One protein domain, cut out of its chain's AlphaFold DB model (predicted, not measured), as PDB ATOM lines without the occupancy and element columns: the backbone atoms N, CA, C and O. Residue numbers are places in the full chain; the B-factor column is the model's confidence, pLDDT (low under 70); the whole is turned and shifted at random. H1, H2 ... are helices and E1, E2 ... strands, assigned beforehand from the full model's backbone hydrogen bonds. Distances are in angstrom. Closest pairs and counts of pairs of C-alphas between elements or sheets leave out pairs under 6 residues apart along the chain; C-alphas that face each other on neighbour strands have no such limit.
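This is residues 385 to 444 of the 650 residues of an uncharacterized protein of Stylophora pistillata (UniProt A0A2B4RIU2). A long, twisted two-stranded ribbon of E2 and E3 makes the length of the model, with the short strand E1 beside the first part of E2 and the helix H1 over one face of the sheet there. The single-turn helix H2 follows the end of E3, off the sheet. The printed part has 60 residues with two named helices and three named strands, in the order H1 E1 E2 E3 H2; the sheet, order E1 - E2 - E3, is antiparallel, and the class is mixed. The whole is loose, with a radius of gyration of the C-alphas of 14.9 A, and elongated, spanning 45 by 25 by 17 A.

H1, residues 385 to 392, is on the sheet of E1, residues 399 to 403, E2, residues 409 to 423, and E3, residues 428 to 439. Its height over the sheet is 10.1 A; it lies over E2 and runs along the strands, at 19 degrees to E2 on the local plane. The closest C-alphas of H1 and E2 are those of Ala 385 and Tyr 409, 7.4 A apart. The strands form a meander, each the antiparallel neighbour of the one before. In the hairpin E1 and E2, N 400 and O 413 are within hydrogen-bond range at 2.9 A; in the hairpin E2 and E3, N 414 and O 436 are at 2.9 A. H2, residues 441 to 444, is not on the sheet and is apart from H1. In H1, 2 of 4 O i to N i+4 pairs are within range; H2 is too short for such a pair.

H1 begins at C-alpha 385 (159.525, 329.276, 363.476). E2 measures 35.8 A and bends by 66 degrees at residue 420; E3 measures 33.6 A. H2 ends at C-alpha 444 (163.019, 313.454, 365.554).

The farthest C-alphas, of Lys 424 and Phe 442, are 46.2 A apart. The printed part has no cut and no long link. Mean pLDDT of the printed part is 71.1; residues 385 to 397, 401 to 410, 441 to 442 and 444 are under 70.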
ATOM      1  N   ALA A 385     159.892 329.010 364.867       63.06
ATOM      2  CA  ALA A 385     159.525 329.276 363.476       63.06
ATOM      3  C   ALA A 385     158.701 330.562 363.311       63.06
ATOM      4  O   ALA A 385     158.809 331.197 362.267       63.06
ATOM      5  N   HIS A 386     157.930 330.994 364.316       64.00
ATOM      6  CA  HIS A 386     157.158 332.238 364.224       64.00
ATOM      7  C   HIS A 386     158.053 333.482 364.179       64.00
ATOM      8  O   HIS A 386     157.713 334.447 363.496       64.00
ATOM      9  N   LEU A 387     159.208 333.447 364.853       63.69
ATOM     10  CA  LEU A 387     160.192 334.532 364.810       63.69
ATOM     11  C   LEU A 387     160.908 334.565 363.455       63.69
ATOM     12  O   LEU A 387     161.046 335.626 362.847       63.69
ATOM     13  N   PHE A 388     161.324 333.398 362.952       63.38
ATOM     14  CA  PHE A 388     162.063 333.309 361.692       63.38
ATOM     15  C   PHE A 388     161.180 333.551 360.471       63.38
ATOM     16  O   PHE A 388     161.563 334.326 359.606       63.38
ATOM     17  N   VAL A 389     159.993 332.945 360.388       66.06
ATOM     18  CA  VAL A 389     159.117 333.068 359.210       66.06
ATOM     19  C   VAL A 389     158.639 334.506 359.014       66.06
ATOM     20  O   VAL A 389     158.600 334.972 357.876       66.06
ATOM     21  N   ARG A 390     158.361 335.243 360.100       65.06
ATOM     22  CA  ARG A 390     157.992 336.665 360.019       65.06
ATOM     23  C   ARG A 390     159.100 337.510 359.386       65.06
ATOM     24  O   ARG A 390     158.805 338.350 358.548       65.06
ATOM     25  N   ASN A 391     160.357 337.263 359.753       66.75
ATOM     26  CA  ASN A 391     161.498 338.023 359.240       66.75
ATOM     27  C   ASN A 391     161.962 337.533 357.858       66.75
ATOM     28  O   ASN A 391     162.365 338.332 357.019       66.75
ATOM     29  N   LEU A 392     161.877 336.228 357.593       66.56
ATOM     30  CA  LEU A 392     162.254 335.634 356.309       66.56
ATOM     31  C   LEU A 392     161.281 336.015 355.191       66.56
ATOM     32  O   LEU A 392     161.712 336.161 354.051       66.56
ATOM     33  N   GLY A 393     159.997 336.210 355.504       62.47
ATOM     34  CA  GLY A 393     159.004 336.680 354.534       62.47
ATOM     35  C   GLY A 393     159.242 338.111 354.036       62.47
ATOM     36  O   GLY A 393     158.734 338.466 352.980       62.47
ATOM     37  N   VAL A 394     160.016 338.914 354.775       66.00
ATOM     38  CA  VAL A 394     160.385 340.288 354.393       66.00
ATOM     39  C   VAL A 394     161.680 340.318 353.574       66.00
ATOM     40  O   VAL A 394     161.907 341.257 352.821       66.00
ATOM     41  N   SER A 395     162.540 339.301 353.698       64.75
ATOM     42  CA  SER A 395     163.813 339.260 352.978       64.75
ATOM     43  C   SER A 395     163.651 338.782 351.535       64.75
ATOM     44  O   SER A 395     162.845 337.897 351.244       64.75
ATOM     45  N   GLU A 396     164.469 339.316 350.627       61.22
ATOM     46  CA  GLU A 396     164.515 338.881 349.227       61.22
ATOM     47  C   GLU A 396     164.870 337.387 349.109       61.22
ATOM     48  O   GLU A 396     165.564 336.819 349.957       61.22
ATOM     49  N   GLY A 397     164.351 336.722 348.076       65.56
ATOM     50  CA  GLY A 397     164.570 335.296 347.814       65.56
ATOM     51  C   GLY A 397     163.369 334.404 348.136       65.56
ATOM     52  O   GLY A 397     162.559 334.681 349.023       65.56
ATOM     53  N   GLU A 398     163.262 333.303 347.401       71.94
ATOM     54  CA  GLU A 398     162.133 332.373 347.475       71.94
ATOM     55  C   GLU A 398     162.144 331.566 348.778       71.94
ATOM     56  O   GLU A 398     163.200 331.188 349.298       71.94
ATOM     57  N   ILE A 399     160.951 331.286 349.309       74.62
ATOM     58  CA  ILE A 399     160.766 330.434 350.484       74.62
ATOM     59  C   ILE A 399     159.867 329.268 350.113       74.62
ATOM     60  O   ILE A 399     158.689 329.457 349.815       74.62
ATOM     61  N   ASP A 400     160.405 328.063 350.246       74.94
ATOM     62  CA  ASP A 400     159.630 326.837 350.154       74.94
ATOM     63  C   ASP A 400     159.222 326.380 351.541       74.94
ATOM     64  O   ASP A 400     160.043 326.228 352.443       74.94
ATOM     65  N   CYS A 401     157.942 326.101 351.726       69.62
ATOM     66  CA  CYS A 401     157.419 325.696 353.016       69.62
ATOM     67  C   CYS A 401     156.616 324.404 352.897       69.62
ATOM     68  O   CYS A 401     155.764 324.260 352.022       69.62
ATOM     69  N   ILE A 402     156.844 323.484 353.837       69.38
ATOM     70  CA  ILE A 402     155.988 322.321 354.071       69.38
ATOM     71  C   ILE A 402     155.150 322.621 355.319       69.38
ATOM     72  O   ILE A 402     155.591 322.347 356.439       69.38
ATOM     73  N   PRO A 403     153.955 323.215 355.171       58.25
ATOM     74  CA  PRO A 403     153.105 323.525 356.310       58.25
ATOM     75  C   PRO A 403     152.465 322.254 356.879       58.25
ATOM     76  O   PRO A 403     152.025 321.373 356.141       58.25
ATOM     77  N   ASN A 404     152.378 322.173 358.207       56.88
ATOM     78  CA  ASN A 404     151.512 321.210 358.892       56.88
ATOM     79  C   ASN A 404     150.104 321.804 359.060       56.88
ATOM     80  O   ASN A 404     149.095 321.154 358.798       56.88
ATOM     81  N   ASN A 405     150.041 323.072 359.470       62.91
ATOM     82  CA  ASN A 405     148.837 323.896 359.466       62.91
ATOM     83  C   ASN A 405     149.223 325.365 359.161       62.91
ATOM     84  O   ASN A 405     150.300 325.600 358.625       62.91
ATOM     85  N   GLU A 406     148.336 326.331 359.418       56.97
ATOM     86  CA  GLU A 406     148.586 327.757 359.108       56.97
ATOM     87  C   GLU A 406     149.608 328.426 360.038       56.97
ATOM     88  O   GLU A 406     150.179 329.447 359.680       56.97
ATOM     89  N   GLU A 407     149.864 327.841 361.204       54.94
ATOM     90  CA  GLU A 407     150.784 328.380 362.209       54.94
ATOM     91  C   GLU A 407     152.069 327.547 362.309       54.94
ATOM     92  O   GLU A 407     153.141 328.064 362.602       54.94
ATOM     93  N   LYS A 408     151.968 326.243 362.047       59.66
ATOM     94  CA  LYS A 408     153.005 325.251 362.308       59.66
ATOM     95  C   LYS A 408     153.565 324.713 361.005       59.66
ATOM     96  O   LYS A 408     152.837 324.139 360.189       59.66
ATOM     97  N   TYR A 409     154.881 324.782 360.871       63.34
ATOM     98  CA  TYR A 409     155.615 324.333 359.692       63.34
ATOM     99  C   TYR A 409     156.381 323.043 359.993       63.34
ATOM    100  O   TYR A 409     157.028 322.925 361.028       63.34
ATOM    101  N   ILE A 410     156.293 322.046 359.108       65.12
ATOM    102  CA  ILE A 410     157.097 320.815 359.207       65.12
ATOM    103  C   ILE A 410     158.560 321.144 358.902       65.12
ATOM    104  O   ILE A 410     159.465 320.704 359.609       65.12
ATOM    105  N   SER A 411     158.772 321.934 357.854       73.69
ATOM    106  CA  SER A 411     160.058 322.516 357.485       73.69
ATOM    107  C   SER A 411     159.820 323.719 356.586       73.69
ATOM    108  O   SER A 411     158.854 323.727 355.821       73.69
ATOM    109  N   PHE A 412     160.730 324.682 356.608       74.00
ATOM    110  CA  PHE A 412     160.775 325.762 355.627       74.00
ATOM    111  C   PHE A 412     162.206 325.917 355.110       74.00
ATOM    112  O   PHE A 412     163.161 325.638 355.832       74.00
ATOM    113  N   THR A 413     162.353 326.296 353.849       79.81
ATOM    114  CA  THR A 413     163.623 326.429 353.138       79.81
ATOM    115  C   THR A 413     163.687 327.823 352.542       79.81
ATOM    116  O   THR A 413     162.763 328.216 351.841       79.81
ATOM    117  N   LYS A 414     164.757 328.570 352.816       80.38
ATOM    118  CA  LYS A 414     165.041 329.851 352.156       80.38
ATOM    119  C   LYS A 414     166.080 329.621 351.067       80.38
ATOM    120  O   LYS A 414     167.131 329.042 351.345       80.38
ATOM    121  N   HIS A 415     165.794 330.097 349.864       79.94
ATOM    122  CA  HIS A 415     166.751 330.153 348.766       79.94
ATOM    123  C   HIS A 415     167.503 331.475 348.823       79.94
ATOM    124  O   HIS A 415     166.899 332.544 348.746       79.94
ATOM    125  N   VAL A 416     168.821 331.397 348.970       79.62
ATOM    126  CA  VAL A 416     169.710 332.563 348.965       79.62
ATOM    127  C   VAL A 416     170.513 332.536 347.674       79.62
ATOM    128  O   VAL A 416     171.197 331.549 347.415       79.62
ATOM    129  N   VAL A 417     170.431 333.588 346.860       77.56
ATOM    130  CA  VAL A 417     171.273 333.728 345.662       77.56
ATOM    131  C   VAL A 417     172.703 334.007 346.119       77.56
ATOM    132  O   VAL A 417     172.938 334.941 346.882       77.56
ATOM    133  N   VAL A 418     173.640 333.160 345.708       78.12
ATOM    134  CA  VAL A 418     175.055 333.229 346.098       78.12
ATOM    135  C   VAL A 418     175.918 333.761 344.961       78.12
ATOM    136  O   VAL A 418     176.914 334.421 345.229       78.12
ATOM    137  N   ASP A 419     175.542 333.492 343.710       73.88
ATOM    138  CA  ASP A 419     176.306 333.925 342.540       73.88
ATOM    139  C   ASP A 419     175.397 334.081 341.311       73.88
ATOM    140  O   ASP A 419     174.311 333.491 341.269       73.88
ATOM    141  N   LYS A 420     175.827 334.852 340.312       80.75
ATOM    142  CA  LYS A 420     175.165 334.965 339.004       80.75
ATOM    143  C   LYS A 420     176.210 334.802 337.913       80.75
ATOM    144  O   LYS A 420     177.192 335.537 337.887       80.75
ATOM    145  N   PHE A 421     175.992 333.870 336.992       83.06
ATOM    146  CA  PHE A 421     176.871 333.705 335.836       83.06
ATOM    147  C   PHE A 421     176.070 333.695 334.538       83.06
ATOM    148  O   PHE A 421     174.984 333.123 334.461       83.06
ATOM    149  N   PHE A 422     176.632 334.305 333.497       78.56
ATOM    150  CA  PHE A 422     175.998 334.351 332.186       78.56
ATOM    151  C   PHE A 422     176.170 333.012 331.458       78.56
ATOM    152  O   PHE A 422     177.287 332.605 331.112       78.56
ATOM    153  N   ASN A 423     175.064 332.314 331.200       79.38
ATOM    154  CA  ASN A 423     175.076 331.083 330.425       79.38
ATOM    155  C   ASN A 423     175.011 331.406 328.927       79.38
ATOM    156  O   ASN A 423     173.937 331.603 328.359       79.38
ATOM    157  N   LYS A 424     176.178 331.385 328.270       76.19
ATOM    158  CA  LYS A 424     176.328 331.656 326.827       76.19
ATOM    159  C   LYS A 424     175.481 330.758 325.913       76.19
ATOM    160  O   LYS A 424     175.259 331.139 324.775       76.19
ATOM    161  N   LYS A 425     175.040 329.574 326.363       73.00
ATOM    162  CA  LYS A 425     174.215 328.660 325.545       73.00
ATOM    163  C   LYS A 425     172.730 329.001 325.557       73.00
ATOM    164  O   LYS A 425     172.035 328.655 324.611       73.00
ATOM    165  N   GLU A 426     172.249 329.614 326.632       73.31
ATOM    166  CA  GLU A 426     170.836 329.978 326.768       73.31
ATOM    167  C   GLU A 426     170.599 331.486 326.606       73.31
ATOM    168  O   GLU A 426     169.441 331.889 326.543       73.31
ATOM    169  N   GLU A 427     171.671 332.288 326.526       74.62
ATOM    170  CA  GLU A 427     171.656 333.761 326.522       74.62
ATOM    171  C   GLU A 427     170.948 334.358 327.751       74.62
ATOM    172  O   GLU A 427     170.187 335.319 327.653       74.62
ATOM    173  N   LYS A 428     171.173 333.770 328.935       75.12
ATOM    174  CA  LYS A 428     170.532 334.207 330.190       75.12
ATOM    175  C   LYS A 428     171.513 334.182 331.347       75.12
ATOM    176  O   LYS A 428     172.363 333.291 331.433       75.12
ATOM    177  N   ASP A 429     171.328 335.109 332.276       74.38
ATOM    178  CA  ASP A 429     171.958 335.042 333.588       74.38
ATOM    179  C   ASP A 429     171.339 333.906 334.407       74.38
ATOM    180  O   ASP A 429     170.123 333.839 334.601       74.38
ATOM    181  N   VAL A 430     172.183 332.990 334.878       76.19
ATOM    182  CA  VAL A 430     171.797 331.887 335.758       76.19
ATOM    183  C   VAL A 430     172.233 332.226 337.177       76.19
ATOM    184  O   VAL A 430     173.415 332.420 337.458       76.19
ATOM    185  N   GLU A 431     171.261 332.273 338.085       78.25
ATOM    186  CA  GLU A 431     171.495 332.500 339.508       78.25
ATOM    187  C   GLU A 431     171.803 331.179 340.228       78.25
ATOM    188  O   GLU A 431     171.000 330.243 340.226       78.25
ATOM    189  N   VAL A 432     172.953 331.103 340.897       77.19
ATOM    190  CA  VAL A 432     173.305 329.995 341.790       77.19
ATOM    191  C   VAL A 432     172.643 330.239 343.140       77.19
ATOM    192  O   VAL A 432     173.035 331.139 343.882       77.19
ATOM    193  N   LYS A 433     171.644 329.424 343.480       77.50
ATOM    194  CA  LYS A 433     170.912 329.498 344.754       77.50
ATOM    195  C   LYS A 433     171.434 328.460 345.757       77.50
ATOM    196  O   LYS A 433     171.736 327.324 345.393       77.50
ATOM    197  N   ARG A 434     171.509 328.829 347.039       80.12
ATOM    198  CA  ARG A 434     171.800 327.937 348.173       80.12
ATOM    199  C   ARG A 434     170.566 327.786 349.052       80.12
ATOM    200  O   ARG A 434     169.991 328.774 349.501       80.12
ATOM    201  N   GLU A 435     170.201 326.539 349.329       80.00
ATOM    202  CA  GLU A 435     169.052 326.192 350.167       80.00
ATOM    203  C   GLU A 435     169.421 326.151 351.654       80.00
ATOM    204  O   GLU A 435     170.223 325.320 352.091       80.00
ATOM    205  N   LEU A 436     168.784 327.003 352.455       77.94
ATOM    206  CA  LEU A 436     168.828 326.945 353.915       77.94
ATOM    207  C   LEU A 436     167.537 326.322 354.435       77.94
ATOM    208  O   LEU A 436     166.506 326.990 354.499       77.94
ATOM    209  N   ARG A 437     167.588 325.037 354.799       77.19
ATOM    210  CA  ARG A 437     166.428 324.286 355.299       77.19
ATOM    211  C   ARG A 437     166.393 324.240 356.823       77.19
ATOM    212  O   ARG A 437     167.299 323.708 357.458       77.19
ATOM    213  N   PHE A 438     165.293 324.716 357.389       75.00
ATOM    214  CA  PHE A 438     165.009 324.717 358.818       75.00
ATOM    215  C   PHE A 438     164.115 323.531 359.177       75.00
ATOM    216  O   PHE A 438     163.103 323.266 358.522       75.00
ATOM    217  N   ILE A 439     164.516 322.792 360.210       71.69
ATOM    218  CA  ILE A 439     163.921 321.508 360.589       71.69
ATOM    219  C   ILE A 439     163.747 321.454 362.109       71.69
ATOM    220  O   ILE A 439     164.647 321.834 362.855       71.69
ATOM    221  N   ASP A 440     162.602 320.943 362.566       73.62
ATOM    222  CA  ASP A 440     162.309 320.775 363.991       73.62
ATOM    223  C   ASP A 440     163.001 319.536 364.573       73.62
ATOM    224  O   ASP A 440     162.604 318.400 364.298       73.62
ATOM    225  N   SER A 441     164.009 319.743 365.421       68.38
ATOM    226  CA  SER A 441     164.737 318.657 366.087       68.38
ATOM    227  C   SER A 441     163.837 317.815 367.005       68.38
ATOM    228  O   SER A 441     164.055 316.603 367.122       68.38
ATOM    229  N   PHE A 442     162.773 318.395 367.577       69.44
ATOM    230  CA  PHE A 442     161.851 317.688 368.471       69.44
ATOM    231  C   PHE A 442     160.999 316.642 367.738       69.44
ATOM    232  O   PHE A 442     160.664 315.601 368.306       69.44
ATOM    233  N   LYS A 443     160.716 316.831 366.439       72.19
ATOM    234  CA  LYS A 443     160.028 315.811 365.613       72.19
ATOM    235  C   LYS A 443     160.805 314.506 365.519       72.19
ATOM    236  O   LYS A 443     160.213 313.442 365.354       72.19
ATOM    237  N   PHE A 444     162.123 314.598 365.609       67.06
ATOM    238  CA  PHE A 444     163.019 313.454 365.554       67.06
ATOM    239  C   PHE A 444     163.324 312.895 366.940       67.06
ATOM    240  O   PHE A 444     163.595 311.702 367.084       67.06
TER     241      PHE A 444